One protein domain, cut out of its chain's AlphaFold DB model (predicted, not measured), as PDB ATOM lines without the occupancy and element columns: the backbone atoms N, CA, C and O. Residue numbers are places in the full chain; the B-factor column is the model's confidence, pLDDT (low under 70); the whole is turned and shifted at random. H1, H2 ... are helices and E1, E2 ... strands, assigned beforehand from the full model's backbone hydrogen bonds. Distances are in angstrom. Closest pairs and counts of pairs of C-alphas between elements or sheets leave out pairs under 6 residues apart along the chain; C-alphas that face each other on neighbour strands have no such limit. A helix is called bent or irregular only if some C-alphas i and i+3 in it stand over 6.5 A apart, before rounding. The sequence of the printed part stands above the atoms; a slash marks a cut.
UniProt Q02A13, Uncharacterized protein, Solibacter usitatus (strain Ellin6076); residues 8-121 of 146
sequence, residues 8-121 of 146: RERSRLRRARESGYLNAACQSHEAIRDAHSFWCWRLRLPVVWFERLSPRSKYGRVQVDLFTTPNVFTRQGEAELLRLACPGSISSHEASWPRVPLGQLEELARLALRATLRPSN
ATOM      1  N   ARG A   8     -42.567  31.007 -37.502       88.69
ATOM      2  CA  ARG A   8     -42.016  30.480 -36.241       88.69
ATOM      3  C   ARG A   8     -43.003  29.553 -35.534       88.69
ATOM      4  O   ARG A   8     -42.596  28.512 -35.028       88.69
ATOM      5  N   GLU A   9     -44.279  29.914 -35.510       91.19
ATOM      6  CA  GLU A   9     -45.341  29.126 -34.875       91.19
ATOM      7  C   GLU A   9     -45.596  27.832 -35.651       91.19
ATOM      8  O   GLU A   9     -45.617  26.756 -35.056       91.19
ATOM      9  N   ARG A  10     -45.626  27.905 -36.988       92.00
ATOM     10  CA  ARG A  10     -45.676  26.718 -37.859       92.00
ATOM     11  C   ARG A  10     -44.499  25.774 -37.620       92.00
ATOM     12  O   ARG A  10     -44.688  24.567 -37.501       92.00
ATOM     13  N   SER A  11     -43.288  26.315 -37.483       92.12
ATOM     14  CA  SER A  11     -42.094  25.511 -37.185       92.12
ATOM     15  C   SER A  11     -42.175  24.830 -35.814       92.12
ATOM     16  O   SER A  11     -41.760  23.681 -35.678       92.12
ATOM     17  N   ARG A  12     -42.739  25.504 -34.802       92.31
ATOM     18  CA  ARG A  12     -42.976  24.916 -33.472       92.31
ATOM     19  C   ARG A  12     -44.010  23.801 -33.516       92.31
ATOM     20  O   ARG A  12     -43.761  22.754 -32.934       92.31
ATOM     21  N   LEU A  13     -45.124  24.006 -34.221       94.31
ATOM     22  CA  LEU A  13     -46.144  22.973 -34.415       94.31
ATOM     23  C   LEU A  13     -45.568  21.756 -35.134       94.31
ATOM     24  O   LEU A  13     -45.786  20.636 -34.689       94.31
ATOM     25  N   ARG A  14     -44.778  21.963 -36.194       94.62
ATOM     26  CA  ARG A  14     -44.095  20.864 -36.889       94.62
ATOM     27  C   ARG A  14     -43.188  20.080 -35.939       94.62
ATOM     28  O   ARG A  14     -43.338  18.869 -35.838       94.62
ATOM     29  N   ARG A  15     -42.328  20.769 -35.179       94.94
ATOM     30  CA  ARG A  15     -41.460  20.114 -34.189       94.94
ATOM     31  C   ARG A  15     -42.268  19.379 -33.119       94.94
ATOM     32  O   ARG A  15     -41.890  18.278 -32.751       94.94
ATOM     33  N   ALA A  16     -43.383  19.946 -32.656       95.69
ATOM     34  CA  ALA A  16     -44.243  19.299 -31.669       95.69
ATOM     35  C   ALA A  16     -44.884  18.012 -32.209       95.69
ATOM     36  O   ALA A  16     -44.979  17.029 -31.483       95.69
ATOM     37  N   ARG A  17     -45.255  17.982 -33.495       95.25
ATOM     38  CA  ARG A  17     -45.755  16.770 -34.166       95.25
ATOM     39  C   ARG A  17     -44.684  15.684 -34.291       95.25
ATOM     40  O   ARG A  17     -45.010  14.505 -34.230       95.25
ATOM     41  N   GLU A  18     -43.424  16.080 -34.455       94.94
ATOM     42  CA  GLU A  18     -42.280  15.162 -34.516       94.94
ATOM     43  C   GLU A  18     -41.883  14.639 -33.124       94.94
ATOM     44  O   GLU A  18     -41.579  13.458 -32.973       94.94
ATOM     45  N   SER A  19     -41.888  15.497 -32.098       95.19
ATOM     46  CA  SER A  19     -41.439  15.148 -30.742       95.19
ATOM     47  C   SER A  19     -42.546  14.625 -29.820       95.19
ATOM     48  O   SER A  19     -42.244  14.023 -28.792       95.19
ATOM     49  N   GLY A  20     -43.814  14.872 -30.157       94.38
ATOM     50  CA  GLY A  20     -44.991  14.538 -29.348       94.38
ATOM     51  C   GLY A  20     -45.258  15.493 -28.176       94.38
ATOM     52  O   GLY A  20     -46.141  15.225 -27.363       94.38
ATOM     53  N   TYR A  21     -44.505  16.590 -28.058       96.44
ATOM     54  CA  TYR A  21     -44.704  17.605 -27.022       96.44
ATOM     55  C   TYR A  21     -44.445  19.018 -27.550       96.44
ATOM     56  O   TYR A  21     -43.554  19.246 -28.368       96.44
ATOM     57  N   LEU A  22     -45.186  19.998 -27.035       97.00
ATOM     58  CA  LEU A  22     -45.146  21.379 -27.511       97.00
ATOM     59  C   LEU A  22     -44.349  22.313 -26.586       97.00
ATOM     60  O   LEU A  22     -44.636  22.443 -25.398       97.00
ATOM     61  N   ASN A  23     -43.423  23.081 -27.167       94.75
ATOM     62  CA  ASN A  23     -42.875  24.285 -26.535       94.75
ATOM     63  C   ASN A  23     -43.793  25.491 -26.800       94.75
ATOM     64  O   ASN A  23     -43.695  26.150 -27.844       94.75
ATOM     65  N   ALA A  24     -44.633  25.813 -25.820       92.06
ATOM     66  CA  ALA A  24     -45.601  26.903 -25.861       92.06
ATOM     67  C   ALA A  24     -45.021  28.263 -25.411       92.06
ATOM     68  O   ALA A  24     -45.770  29.196 -25.151       92.06
ATOM     69  N   ALA A  25     -43.694  28.424 -25.318       84.19
ATOM     70  CA  ALA A  25     -43.079  29.711 -24.979       84.19
ATOM     71  C   ALA A  25     -43.131  30.706 -26.161       84.19
ATOM     72  O   ALA A  25     -42.132  30.897 -26.866       84.19
ATOM     73  N   CYS A  26     -44.294  31.312 -26.402       78.94
ATOM     74  CA  CYS A  26     -44.545  32.325 -27.432       78.94
ATOM     75  C   CYS A  26     -45.711  33.251 -27.044       78.94
ATOM     76  O   CYS A  26     -46.443  32.967 -26.105       78.94
ATOM     77  N   GLN A  27     -45.886  34.352 -27.781       72.81
ATOM     78  CA  GLN A  27     -46.941  35.336 -27.516       72.81
ATOM     79  C   GLN A  27     -48.352  34.765 -27.754       72.81
ATOM     80  O   GLN A  27     -49.234  34.981 -26.937       72.81
ATOM     81  N   SER A  28     -48.537  33.961 -28.805       79.38
ATOM     82  CA  SER A  28     -49.809  33.297 -29.146       79.38
ATOM     83  C   SER A  28     -49.900  31.877 -28.567       79.38
ATOM     84  O   SER A  28     -50.273  30.927 -29.258       79.38
ATOM     85  N   HIS A  29     -49.471  31.686 -27.317       83.19
ATOM     86  CA  HIS A  29     -49.370  30.352 -26.714       83.19
ATOM     87  C   HIS A  29     -50.691  29.565 -26.680       83.19
ATOM     88  O   HIS A  29     -50.649  28.346 -26.818       83.19
ATOM     89  N   GLU A  30     -51.842  30.229 -26.568       88.56
ATOM     90  CA  GLU A  30     -53.163  29.585 -26.591       88.56
ATOM     91  C   GLU A  30     -53.468  28.984 -27.967       88.56
ATOM     92  O   GLU A  30     -53.646  27.776 -28.077       88.56
ATOM     93  N   ALA A  31     -53.379  29.774 -29.041       91.19
ATOM     94  CA  ALA A  31     -53.684  29.298 -30.392       91.19
ATOM     95  C   ALA A  31     -52.804  28.108 -30.828       91.19
ATOM     96  O   ALA A  31     -53.275  27.177 -31.482       91.19
ATOM     97  N   ILE A  32     -51.518  28.107 -30.456       93.25
ATOM     98  CA  ILE A  32     -50.619  26.981 -30.759       93.25
ATOM     99  C   ILE A  32     -50.953  25.761 -29.898       93.25
ATOM    100  O   ILE A  32     -50.890  24.637 -30.403       93.25
ATOM    101  N   ARG A  33     -51.305  25.958 -28.619       93.88
ATOM    102  CA  ARG A  33     -51.787  24.866 -27.765       93.88
ATOM    103  C   ARG A  33     -53.034  24.236 -28.355       93.88
ATOM    104  O   ARG A  33     -53.040  23.024 -28.499       93.88
ATOM    105  N   ASP A  34     -54.016  25.025 -28.770       93.75
ATOM    106  CA  ASP A  34     -55.266  24.516 -29.335       93.75
ATOM    107  C   ASP A  34     -55.023  23.724 -30.620       93.75
ATOM    108  O   ASP A  34     -55.522  22.608 -30.776       93.75
ATOM    109  N   ALA A  35     -54.183  24.246 -31.519       94.44
ATOM    110  CA  ALA A  35     -53.814  23.544 -32.745       94.44
ATOM    111  C   ALA A  35     -53.078  22.220 -32.467       94.44
ATOM    112  O   ALA A  35     -53.314  21.218 -33.151       94.44
ATOM    113  N   HIS A  36     -52.199  22.195 -31.463       95.31
ATOM    114  CA  HIS A  36     -51.525  20.976 -31.027       95.31
ATOM    115  C   HIS A  36     -52.500  19.991 -30.365       95.31
ATOM    116  O   HIS A  36     -52.510  18.816 -30.724       95.31
ATOM    117  N   SER A  37     -53.368  20.464 -29.470       95.44
ATOM    118  CA  SER A  37     -54.394  19.665 -28.796       95.44
ATOM    119  C   SER A  37     -55.367  19.036 -29.786       95.44
ATOM    120  O   SER A  37     -55.675  17.852 -29.675       95.44
ATOM    121  N   PHE A  38     -55.791  19.782 -30.806       95.12
ATOM    122  CA  PHE A  38     -56.634  19.259 -31.879       95.12
ATOM    123  C   PHE A  38     -55.938  18.142 -32.671       95.12
ATOM    124  O   PHE A  38     -56.550  17.120 -32.990       95.12
ATOM    125  N   TRP A  39     -54.645  18.304 -32.966       95.31
ATOM    126  CA  TRP A  39     -53.855  17.263 -33.621       95.31
ATOM    127  C   TRP A  39     -53.705  16.013 -32.737       95.31
ATOM    128  O   TRP A  39     -53.962  14.905 -33.214       95.31
ATOM    129  N   CYS A  40     -53.383  16.180 -31.450       96.31
ATOM    130  CA  CYS A  40     -53.325  15.088 -30.475       96.31
ATOM    131  C   CYS A  40     -54.667  14.351 -30.365       96.31
ATOM    132  O   CYS A  40     -54.692  13.123 -30.432       96.31
ATOM    133  N   TRP A  41     -55.786  15.078 -30.292       95.19
ATOM    134  CA  TRP A  41     -57.135  14.504 -30.263       95.19
ATOM    135  C   TRP A  41     -57.424  13.642 -31.492       95.19
ATOM    136  O   TRP A  41     -57.904  12.515 -31.358       95.19
ATOM    137  N   ARG A  42     -57.073  14.127 -32.691       95.31
ATOM    138  CA  ARG A  42     -57.254  13.374 -33.940       95.31
ATOM    139  C   ARG A  42     -56.495  12.043 -33.929       95.31
ATOM    140  O   ARG A  42     -56.964  11.079 -34.527       95.31
ATOM    141  N   LEU A  43     -55.349  11.991 -33.252       94.00
ATOM    142  CA  LEU A  43     -54.498  10.802 -33.149       94.00
ATOM    143  C   LEU A  43     -54.694  10.002 -31.853       94.00
ATOM    144  O   LEU A  43     -54.049   8.971 -31.687       94.00
ATOM    145  N   ARG A  44     -55.577  10.451 -30.950       93.50
ATOM    146  CA  ARG A  44     -55.767   9.871 -29.608       93.50
ATOM    147  C   ARG A  44     -54.471   9.813 -28.791       93.50
ATOM    148  O   ARG A  44     -54.244   8.862 -28.045       93.50
ATOM    149  N   LEU A  45     -53.628  10.830 -28.942       94.38
ATOM    150  CA  LEU A  45     -52.375  10.986 -28.205       94.38
ATOM    151  C   LEU A  45     -52.572  11.914 -27.008       94.38
ATOM    152  O   LEU A  45     -53.367  12.843 -27.120       94.38
ATOM    153  N   PRO A  46     -51.834  11.721 -25.902       95.88
ATOM    154  CA  PRO A  46     -51.830  12.679 -24.806       95.88
ATOM    155  C   PRO A  46     -51.295  14.032 -25.280       95.88
ATOM    156  O   PRO A  46     -50.402  14.118 -26.128       95.88
ATOM    157  N   VAL A  47     -51.812  15.102 -24.694       97.75
ATOM    158  CA  VAL A  47     -51.291  16.448 -24.902       97.75
ATOM    159  C   VAL A  47     -50.201  16.697 -23.877       97.75
ATOM    160  O   VAL A  47     -50.448  16.686 -22.676       97.75
ATOM    161  N   VAL A  48     -48.985  16.950 -24.354       97.69
ATOM    162  CA  VAL A  48     -47.862  17.349 -23.506       97.69
ATOM    163  C   VAL A  48     -47.328  18.680 -23.994       97.69
ATOM    164  O   VAL A  48     -47.054  18.857 -25.181       97.69
ATOM    165  N   TRP A  49     -47.170  19.635 -23.090       97.56
ATOM    166  CA  TRP A  49     -46.569  20.916 -23.426       97.56
ATOM    167  C   TRP A  49     -45.830  21.516 -22.243       97.56
ATOM    168  O   TRP A  49     -46.057  21.174 -21.084       97.56
ATOM    169  N   PHE A  50     -44.940  22.450 -22.545       96.69
ATOM    170  CA  PHE A  50     -44.266  23.247 -21.540       96.69
ATOM    171  C   PHE A  50     -44.188  24.708 -21.961       96.69
ATOM    172  O   PHE A  50     -44.168  25.039 -23.146       96.69
ATOM    173  N   GLU A  51     -44.128  25.599 -20.982       94.81
ATOM    174  CA  GLU A  51     -43.861  27.011 -21.229       94.81
ATOM    175  C   GLU A  51     -43.045  27.627 -20.104       94.81
ATOM    176  O   GLU A  51     -42.968  27.109 -18.993       94.81
ATOM    177  N   ARG A  52     -42.482  28.794 -20.385       93.50
ATOM    178  CA  ARG A  52     -41.913  29.663 -19.365       93.50
ATOM    179  C   ARG A  52     -43.039  30.439 -18.671       93.50
ATOM    180  O   ARG A  52     -43.908  30.956 -19.359       93.50
ATOM    181  N   LEU A  53     -42.984  30.584 -17.343       91.00
ATOM    182  CA  LEU A  53     -44.045  31.272 -16.580       91.00
ATOM    183  C   LEU A  53     -44.164  32.767 -16.913       91.00
ATOM    184  O   LEU A  53     -45.250  33.330 -16.894       91.00
ATOM    185  N   SER A  54     -43.036  33.431 -17.172       88.25
ATOM    186  CA  SER A  54     -42.986  34.836 -17.586       88.25
ATOM    187  C   SER A  54     -41.678  35.127 -18.329       88.25
ATOM    188  O   SER A  54     -40.694  34.414 -18.110       88.25
ATOM    189  N   PRO A  55     -41.586  36.186 -19.157       86.44
ATOM    190  CA  PRO A  55     -40.407  36.451 -19.989       86.44
ATOM    191  C   PRO A  55     -39.062  36.489 -19.246       86.44
ATOM    192  O   PRO A  55     -38.030  36.203 -19.848       86.44
ATOM    193  N   ARG A  56     -39.056  36.810 -17.946       88.31
ATOM    194  CA  ARG A  56     -37.842  36.882 -17.110       88.31
ATOM    195  C   ARG A  56     -37.722  35.757 -16.073       88.31
ATOM    196  O   ARG A  56     -36.687  35.651 -15.423       88.31
ATOM    197  N   SER A  57     -38.729  34.893 -15.921       89.88
ATOM    198  CA  SER A  57     -38.716  33.817 -14.917       89.88
ATOM    199  C   SER A  57     -37.611  32.792 -15.190       89.88
ATOM    200  O   SER A  57     -37.393  32.414 -16.338       89.88
ATOM    201  N   LYS A  58     -36.939  32.281 -14.153       93.81
ATOM    202  CA  LYS A  58     -36.017  31.128 -14.265       93.81
ATOM    203  C   LYS A  58     -36.745  29.775 -14.254       93.81
ATOM    204  O   LYS A  58     -36.104  28.731 -14.370       93.81
ATOM    205  N   TYR A  59     -38.070  29.811 -14.146       94.94
ATOM    206  CA  TYR A  59     -38.939  28.647 -14.057       94.94
ATOM    207  C   TYR A  59     -39.986  28.643 -15.172       94.94
ATOM    208  O   TYR A  59     -40.438  29.693 -15.648       94.94
ATOM    209  N   GLY A  60     -40.392  27.440 -15.549       94.69
ATOM    210  CA  GLY A  60     -41.534  27.174 -16.403       94.69
ATOM    211  C   GLY A  60     -42.491  26.173 -15.777       94.69
ATOM    212  O   GLY A  60     -42.307  25.747 -14.635       94.69
ATOM    213  N   ARG A  61     -43.492  25.795 -16.567       95.25
ATOM    214  CA  ARG A  61     -44.419  24.719 -16.250       95.25
ATOM    215  C   ARG A  61     -44.411  23.647 -17.325       95.25
ATOM    216  O   ARG A  61     -44.246  23.971 -18.502       95.25
ATOM    217  N   VAL A  62     -44.612  22.405 -16.907       97.38
ATOM    218  CA  VAL A  62     -44.879  21.254 -17.779       97.38
ATOM    219  C   VAL A  62     -46.278  20.750 -17.459       97.38
ATOM    220  O   VAL A  62     -46.635  20.661 -16.285       97.38
ATOM    221  N   GLN A  63     -47.053  20.439 -18.491       97.06
ATOM    222  CA  GLN A  63     -48.402  19.901 -18.377       97.06
ATOM    223  C   GLN A  63     -48.527  18.647 -19.239       97.06
ATOM    224  O   GLN A  63     -48.032  18.609 -20.371       97.06
ATOM    225  N   VAL A  64     -49.230  17.657 -18.705       97.44
ATOM    226  CA  VAL A  64     -49.734  16.485 -19.414       97.44
ATOM    227  C   VAL A  64     -51.246  16.448 -19.249       97.44
ATOM    228  O   VAL A  64     -51.754  16.671 -18.154       97.44
ATOM    229  N   ASP A  65     -51.942  16.144 -20.333       95.81
ATOM    230  CA  ASP A  65     -53.393  16.096 -20.414       95.81
ATOM    231  C   ASP A  65     -53.819  14.868 -21.245       95.81
ATOM    232  O   ASP A  65     -53.335  14.643 -22.360       95.81
ATOM    233  N   LEU A  66     -54.711  14.054 -20.674       95.25
ATOM    234  CA  LEU A  66     -55.285  12.855 -21.284       95.25
ATOM    235  C   LEU A  66     -56.694  13.047 -21.853       95.25
ATOM    236  O   LEU A  66     -57.216  12.094 -22.425       95.25
ATOM    237  N   PHE A  67     -57.314  14.228 -21.764       91.00
ATOM    238  CA  PHE A  67     -58.668  14.515 -22.273       91.00
ATOM    239  C   PHE A  67     -58.798  14.338 -23.795       91.00
ATOM    240  O   PHE A  67     -59.893  14.198 -24.336       91.00
ATOM    241  N   THR A  68     -57.675  14.296 -24.505       90.00
ATOM    242  CA  THR A  68     -57.592  13.970 -25.937       90.00
ATOM    243  C   THR A  68     -57.574  12.460 -26.223       90.00
ATOM    244  O   THR A  68     -57.648  12.038 -27.382       90.00
ATOM    245  N   THR A  69     -57.544  11.634 -25.176       89.69
ATOM    246  CA  THR A  69     -57.473  10.169 -25.208       89.69
ATOM    247  C   THR A  69     -58.665   9.553 -24.454       89.69
ATOM    248  O   THR A  69     -59.262  10.210 -23.607       89.69
ATOM    249  N   PRO A  70     -59.025   8.280 -24.703       90.25
ATOM    250  CA  PRO A  70     -60.009   7.568 -23.878       90.25
ATOM    251  C   PRO A  70     -59.431   7.070 -22.535       90.25
ATOM    252  O   PRO A  70     -60.074   6.275 -21.842       90.25
ATOM    253  N   ASN A  71     -58.203   7.469 -22.194       92.94
ATOM    254  CA  ASN A  71     -57.440   6.893 -21.100       92.94
ATOM    255  C   ASN A  71     -57.390   7.806 -19.870       92.94
ATOM    256  O   ASN A  71     -57.541   9.024 -19.944       92.94
ATOM    257  N   VAL A  72     -57.122   7.173 -18.736       94.69
ATOM    258  CA  VAL A  72     -56.778   7.763 -17.445       94.69
ATOM    259  C   VAL A  72     -55.458   7.177 -16.984       94.69
ATOM    260  O   VAL A  72     -55.093   6.073 -17.396       94.69
ATOM    261  N   PHE A  73     -54.739   7.876 -16.115       94.75
ATOM    262  CA  PHE A  73     -53.602   7.274 -15.437       94.75
ATOM    263  C   PHE A  73     -54.067   6.110 -14.559       94.75
ATOM    264  O   PHE A  73     -55.154   6.139 -13.989       94.75
ATOM    265  N   THR A  74     -53.255   5.065 -14.449       94.44
ATOM    266  CA  THR A  74     -53.412   4.058 -13.391       94.44
ATOM    267  C   THR A  74     -52.802   4.602 -12.097       94.44
ATOM    268  O   THR A  74     -51.990   5.526 -12.138       94.44
ATOM    269  N   ARG A  75     -53.084   3.996 -10.934       92.06
ATOM    270  CA  ARG A  75     -52.377   4.351  -9.680       92.06
ATOM    271  C   ARG A  75     -50.852   4.237  -9.814       92.06
ATOM    272  O   ARG A  75     -50.110   5.016  -9.222       92.06
ATOM    273  N   GLN A  76     -50.381   3.269 -10.603       92.81
ATOM    274  CA  GLN A  76     -48.963   3.129 -10.930       92.81
ATOM    275  C   GLN A  76     -48.468   4.302 -11.784       92.81
ATOM    276  O   GLN A  76     -47.417   4.859 -11.478       92.81
ATOM    277  N   GLY A  77     -49.218   4.686 -12.822       93.69
ATOM    278  CA  GLY A  77     -48.891   5.834 -13.666       93.69
ATOM    279  C   GLY A  77     -48.839   7.139 -12.877       93.69
ATOM    280  O   GLY A  77     -47.871   7.885 -13.006       93.69
ATOM    281  N   GLU A  78     -49.813   7.368 -11.993       94.19
ATOM    282  CA  GLU A  78     -49.828   8.508 -11.071       94.19
ATOM    283  C   GLU A  78     -48.557   8.526 -10.203       94.19
ATOM    284  O   GLU A  78     -47.851   9.534 -10.145       94.19
ATOM    285  N   ALA A  79     -48.199   7.393  -9.588       92.62
ATOM    286  CA  ALA A  79     -46.999   7.281  -8.759       92.62
ATOM    287  C   ALA A  79     -45.690   7.461  -9.551       92.62
ATOM    288  O   ALA A  79     -44.733   8.043  -9.038       92.62
ATOM    289  N   GLU A  80     -45.619   6.964 -10.788       93.94
ATOM    290  CA  GLU A  80     -44.448   7.130 -11.654       93.94
ATOM    291  C   GLU A  80     -44.265   8.591 -12.067       93.94
ATOM    292  O   GLU A  80     -43.160   9.123 -11.962       93.94
ATOM    293  N   LEU A  81     -45.345   9.261 -12.469       93.56
ATOM    294  CA  LEU A  81     -45.309  10.672 -12.838       93.56
ATOM    295  C   LEU A  81     -44.958  11.555 -11.631       93.56
ATOM    296  O   LEU A  81     -44.131  12.456 -11.762       93.56
ATOM    297  N   LEU A  82     -45.490  11.258 -10.439       91.56
ATOM    298  CA  LEU A  82     -45.154  11.975  -9.199       91.56
ATOM    299  C   LEU A  82     -43.647  11.944  -8.900       91.56
ATOM    300  O   LEU A  82     -43.108  12.897  -8.344       91.56
ATOM    301  N   ARG A  83     -42.945  10.874  -9.296       92.69
ATOM    302  CA  ARG A  83     -41.494  10.729  -9.090       92.69
ATOM    303  C   ARG A  83     -40.643  11.536 -10.068       92.69
ATOM    304  O   ARG A  83     -39.456  11.706  -9.804       92.69
ATOM    305  N   LEU A  84     -41.204  12.014 -11.182       90.94
ATOM    306  CA  LEU A  84     -40.426  12.723 -12.204       90.94
ATOM    307  C   LEU A  84     -39.931  14.087 -11.719       90.94
ATOM    308  O   LEU A  84     -38.806  14.476 -12.022       90.94
ATOM    309  N   ALA A  85     -40.770  14.817 -10.987       84.62
ATOM    310  CA  ALA A  85     -40.410  16.104 -10.415       84.62
ATOM    311  C   ALA A  85     -41.352  16.479  -9.268       84.62
ATOM    312  O   ALA A  85     -42.561  16.257  -9.338       84.62
ATOM    313  N   CYS A  86     -40.788  17.131  -8.249       74.00
ATOM    314  CA  CYS A  86     -41.521  17.719  -7.135       74.00
ATOM    315  C   CYS A  86     -41.226  19.228  -7.043       74.00
ATOM    316  O   CYS A  86     -40.066  19.624  -7.177       74.00
ATOM    317  N   PRO A  87     -42.234  20.074  -6.766       81.44
ATOM    318  CA  PRO A  87     -43.645  19.723  -6.591       81.44
ATOM    319  C   PRO A  87     -44.356  19.469  -7.935       81.44
ATOM    320  O   PRO A  87     -44.115  20.174  -8.917       81.44
ATOM    321  N   GLY A  88     -45.260  18.491  -7.946       85.12
ATOM    322  CA  GLY A  88     -46.173  18.197  -9.051       85.12
ATOM    323  C   GLY A  88     -47.577  17.898  -8.524       85.12
ATOM    324  O   GLY A  88     -47.722  17.403  -7.409       85.12
ATOM    325  N   SER A  89     -48.601  18.230  -9.307       92.00
ATOM    326  CA  SER A  89     -50.001  17.876  -9.052       92.00
ATOM    327  C   SER A  89     -50.437  16.851 -10.083       92.00
ATOM    328  O   SER A  89     -50.204  17.065 -11.272       92.00
ATOM    329  N   ILE A  90     -51.051  15.754  -9.644       93.12
ATOM    330  CA  ILE A  90     -51.503  14.677 -10.527       93.12
ATOM    331  C   ILE A  90     -52.941  14.314 -10.180       93.12
ATOM    332  O   ILE A  90     -53.267  14.091  -9.016       93.12
ATOM    333  N   SER A  91     -53.781  14.258 -11.206       91.19
ATOM    334  CA  SER A  91     -55.127  13.694 -11.172       91.19
ATOM    335  C   SER A  91     -55.208  12.523 -12.151       91.19
ATOM    336  O   SER A  91     -54.257  12.255 -12.880       91.19
ATOM    337  N   SER A  92     -56.352  11.846 -12.232       91.31
ATOM    338  CA  SER A  92     -56.552  10.742 -13.180       91.31
ATOM    339  C   SER A  92     -56.380  11.145 -14.653       91.31
ATOM    340  O   SER A  92     -56.085  10.283 -15.477       91.31
ATOM    341  N   HIS A  93     -56.581  12.421 -15.005       93.69
ATOM    342  CA  HIS A  93     -56.571  12.896 -16.397       93.69
ATOM    343  C   HIS A  93     -55.434  13.861 -16.721       93.69
ATOM    344  O   HIS A  93     -55.156  14.098 -17.894       93.69
ATOM    345  N   GLU A  94     -54.779  14.434 -15.717       95.19
ATOM    346  CA  GLU A  94     -53.746  15.436 -15.943       95.19
ATOM    347  C   GLU A  94     -52.611  15.346 -14.927       95.19
ATOM    348  O   GLU A  94     -52.786  14.899 -13.794       95.19
ATOM    349  N   ALA A  95     -51.439  15.814 -15.344       96.50
ATOM    350  CA  ALA A  95     -50.301  16.032 -14.469       96.50
ATOM    351  C   ALA A  95     -49.686  17.403 -14.762       96.50
ATOM    352  O   ALA A  95     -49.535  17.796 -15.921       96.50
ATOM    353  N   SER A  96     -49.320  18.134 -13.714       96.69
ATOM    354  CA  SER A  96     -48.823  19.502 -13.812       96.69
ATOM    355  C   SER A  96     -47.638  19.737 -12.886       96.69
ATOM    356  O   SER A  96     -47.697  19.440 -11.692       96.69
ATOM    357  N   TRP A  97     -46.580  20.346 -13.415       97.00
ATOM    358  CA  TRP A  97     -45.410  20.779 -12.653       97.00
ATOM    359  C   TRP A  97     -45.212  22.282 -12.843       97.00
ATOM    360  O   TRP A  97     -44.656  22.690 -13.862       97.00
ATOM    361  N   PRO A  98     -45.659  23.136 -11.901       93.12
ATOM    362  CA  PRO A  98     -45.741  24.584 -12.110       93.12
ATOM    363  C   PRO A  98     -44.420  25.351 -11.925       93.12
ATOM    364  O   PRO A  98     -44.374  26.538 -12.242       93.12
ATOM    365  N   ARG A  99     -43.358  24.736 -11.381       93.38
ATOM    366  CA  ARG A  99     -42.073  25.409 -11.088       93.38
ATOM    367  C   ARG A  99     -40.855  24.560 -11.452       93.38
ATOM    368  O   ARG A  99     -40.064  24.176 -10.599       93.38
ATOM    369  N   VAL A 100     -40.683  24.307 -12.739       95.19
ATOM    370  CA  VAL A 100     -39.570  23.508 -13.272       95.19
ATOM    371  C   VAL A 100     -38.461  24.444 -13.765       95.19
ATOM    372  O   VAL A 100     -38.769  25.404 -14.477       95.19
ATOM    373  N   PRO A 101     -37.177  24.227 -13.416       95.12
ATOM    374  CA  PRO A 101     -36.073  25.020 -13.956       95.12
ATOM    375  C   PRO A 101     -36.062  25.010 -15.489       95.12
ATOM    376  O   PRO A 101     -36.255  23.963 -16.101       95.12
ATOM    377  N   LEU A 102     -35.794  26.155 -16.131       93.38
ATOM    378  CA  LEU A 102     -35.863  26.269 -17.600       93.38
ATOM    379  C   LEU A 102     -35.051  25.208 -18.350       93.38
ATOM    380  O   LEU A 102     -35.531  24.668 -19.344       93.38
ATOM    381  N   GLY A 103     -33.845  24.900 -17.864       93.44
ATOM    382  CA  GLY A 103     -32.968  23.898 -18.476       93.44
ATOM    383  C   GLY A 103     -33.494  22.462 -18.389       93.44
ATOM    384  O   GLY A 103     -32.955  21.589 -19.054       93.44
ATOM    385  N   GLN A 104     -34.537  22.215 -17.592       95.62
ATOM    386  CA  GLN A 104     -35.126  20.893 -17.369       95.62
ATOM    387  C   GLN A 104     -36.509  20.734 -18.018       95.62
ATOM    388  O   GLN A 104     -37.050  19.635 -18.007       95.62
ATOM    389  N   LEU A 105     -37.093  21.796 -18.593       95.38
ATOM    390  CA  LEU A 105     -38.464  21.756 -19.120       95.38
ATOM    391  C   LEU A 105     -38.649  20.717 -20.224       95.38
ATOM    392  O   LEU A 105     -39.575  19.914 -20.164       95.38
ATOM    393  N   GLU A 106     -37.779  20.747 -21.234       96.06
ATOM    394  CA  GLU A 106     -37.883  19.844 -22.383       96.06
ATOM    395  C   GLU A 106     -37.646  18.391 -21.966       96.06
ATOM    396  O   GLU A 106     -38.391  17.500 -22.370       96.06
ATOM    397  N   GLU A 107     -36.664  18.163 -21.096       97.00
ATOM    398  CA  GLU A 107     -36.365  16.831 -20.582       97.00
ATOM    399  C   GLU A 107     -37.524  16.271 -19.751       97.00
ATOM    400  O   GLU A 107     -37.950  15.138 -19.974       97.00
ATOM    401  N   LEU A 108     -38.101  17.073 -18.855       97.31
ATOM    402  CA  LEU A 108     -39.258  16.652 -18.074       97.31
ATOM    403  C   LEU A 108     -40.479  16.385 -18.966       97.31
ATOM    404  O   LEU A 108     -41.153  15.380 -18.767       97.31
ATOM    405  N   ALA A 109     -40.744  17.220 -19.977       97.56
ATOM    406  CA  ALA A 109     -41.835  16.986 -20.926       97.56
ATOM    407  C   ALA A 109     -41.653  15.664 -21.690       97.56
ATOM    408  O   ALA A 109     -42.594  14.883 -21.831       97.56
ATOM    409  N   ARG A 110     -40.423  15.366 -22.122       97.56
ATOM    410  CA  ARG A 110     -40.068  14.110 -22.788       97.56
ATOM    411  C   ARG A 110     -40.249  12.897 -21.872       97.56
ATOM    412  O   ARG A 110     -40.785  11.877 -22.309       97.56
ATOM    413  N   LEU A 111     -39.798  12.986 -20.619       97.56
ATOM    414  CA  LEU A 111     -39.960  11.922 -19.624       97.56
ATOM    415  C   LEU A 111     -41.433  11.696 -19.280       97.56
ATOM    416  O   LEU A 111     -41.874  10.548 -19.250       97.56
ATOM    417  N   ALA A 112     -42.197  12.771 -19.101       96.94
ATOM    418  CA  ALA A 112     -43.623  12.706 -18.820       96.94
ATOM    419  C   ALA A 112     -44.394  12.072 -19.989       96.94
ATOM    420  O   ALA A 112     -45.164  11.144 -19.770       96.94
ATOM    421  N   LEU A 113     -44.114  12.470 -21.237       96.69
ATOM    422  CA  LEU A 113     -44.692  11.828 -22.424       96.69
ATOM    423  C   LEU A 113     -44.385  10.326 -22.459       96.69
ATOM    424  O   LEU A 113     -45.279   9.509 -22.665       96.69
ATOM    425  N   ARG A 114     -43.122   9.944 -22.232       96.50
ATOM    426  CA  ARG A 114     -42.714   8.532 -22.207       96.50
ATOM    427  C   ARG A 114     -43.420   7.741 -21.113       96.50
ATOM    428  O   ARG A 114     -43.835   6.621 -21.383       96.50
ATOM    429  N   ALA A 115     -43.534   8.298 -19.911       96.00
ATOM    430  CA  ALA A 115     -44.227   7.659 -18.801       96.00
ATOM    431  C   ALA A 115     -45.717   7.467 -19.117       96.00
ATOM    432  O   ALA A 115     -46.244   6.384 -18.887       96.00
ATOM    433  N   THR A 116     -46.363   8.468 -19.715       95.00
ATOM    434  CA  THR A 116     -47.770   8.415 -20.133       95.00
ATOM    435  C   THR A 116     -48.032   7.385 -21.229       95.00
ATOM    436  O   THR A 116     -49.045   6.697 -21.210       95.00
ATOM    437  N   LEU A 117     -47.124   7.237 -22.195       93.69
ATOM    438  CA  LEU A 117     -47.301   6.285 -23.296       93.69
ATOM    439  C   LEU A 117     -47.035   4.822 -22.897       93.69
ATOM    440  O   LEU A 117     -47.234   3.923 -23.715       93.69
ATOM    441  N   ARG A 118     -46.583   4.549 -21.666       94.94
ATOM    442  CA  ARG A 118     -46.401   3.172 -21.184       94.94
ATOM    443  C   ARG A 118     -47.765   2.515 -20.945       94.94
ATOM    444  O   ARG A 118     -48.542   3.036 -20.147       94.94
ATOM    445  N   PRO A 119     -48.033   1.327 -21.520       91.69
ATOM    446  CA  PRO A 119     -49.310   0.636 -21.332       91.69
ATOM    447  C   PRO A 119     -49.676   0.336 -19.870       91.69
ATOM    448  O   PRO A 119     -50.851   0.249 -19.548       91.69
ATOM    449  N   SER A 120     -48.697   0.194 -18.969       92.88
ATOM    450  CA  SER A 120     -48.943  -0.018 -17.531       92.88
ATOM    451  C   SER A 120     -49.437   1.231 -16.793       92.88
ATOM    452  O   SER A 120     -49.976   1.136 -15.690       92.88
ATOM    453  N   ASN A 121     -49.221   2.409 -17.378       94.81
ATOM    454  CA  ASN A 121     -49.409   3.693 -16.710       94.81
ATOM    455  C   ASN A 121     -50.717   4.371 -17.104       94.81
ATOM    456  O   ASN A 121     -51.133   5.311 -16.428       94.81
TER     457      ASN A 121
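AT A GLANCE: This is residues 8 to 121 of the 146 residues of an uncharacterized protein of Solibacter usitatus (strain Ellin6076) (UniProt Q02A13). A twisted sheet of three strands, E1, E2 and E4, forms the core, with the long helix H4 covering one face and H2 over the E1 edge on the opposite face. H1 packs on H2 beyond that edge, while H3 packs on the last turn of H4 and short E3 precedes it. The printed part has 114 residues, running H1 H2 E1 E2 E3 H3 E4 H4, of mixed class; the sheet, order E1 - E2 - E4, is antiparallel. It is compact, with a radius of gyration of the C-alphas of 13.2 A and spans of 37 by 32 by 18 A.

IN THESE COORDINATES: E1 is residues 47 to 52, E2 59 to 65 and E4 94 to 101, 20.2 A long, bending by 57 degrees at residue 98. H4, residues 102 to 116, 21.6 A, ends at C-alpha 116 (-47.770, 8.415, -20.133); it is irregular, C-alphas 103 and 106 being 7.5 A apart. H2 is residues 29 to 43, 21.2 A; H1, residues 8 to 19, begins at C-alpha 8 (-42.016, 30.480, -36.241). E3 is residues 71 to 73 and H3 75 to 82.

HOW THE PARTS SIT: In the hairpin E1 and E2, N 47 and O 65 are 2.8 A apart; between E2 and E4, N 64 and O 95 are 2.8 A apart. H4 is over E2, at a height over the sheet of 8.3 A. H2 is over E1, on the opposite face. H1 and H2 touch, closest C-alphas Leu 13 and His 36, 6.7 A. H3 only grazes the sheet; it touches H4 residues 112 to 116, opposite ways, closest C-alphas Leu 81 and Ala 112, 6.5 A. E3 pairs with no named strand. Every O i to N i+4 pair is within hydrogen-bond range in H1, H2 and H3; in H4, 9 of 11.

THE WHOLE: The farthest C-alphas, Arg 8 and Arg 75, are 38.7 A apart. The printed part has no cut; the link H3 to E4 is long. No printed residue is under 70 in pLDDT.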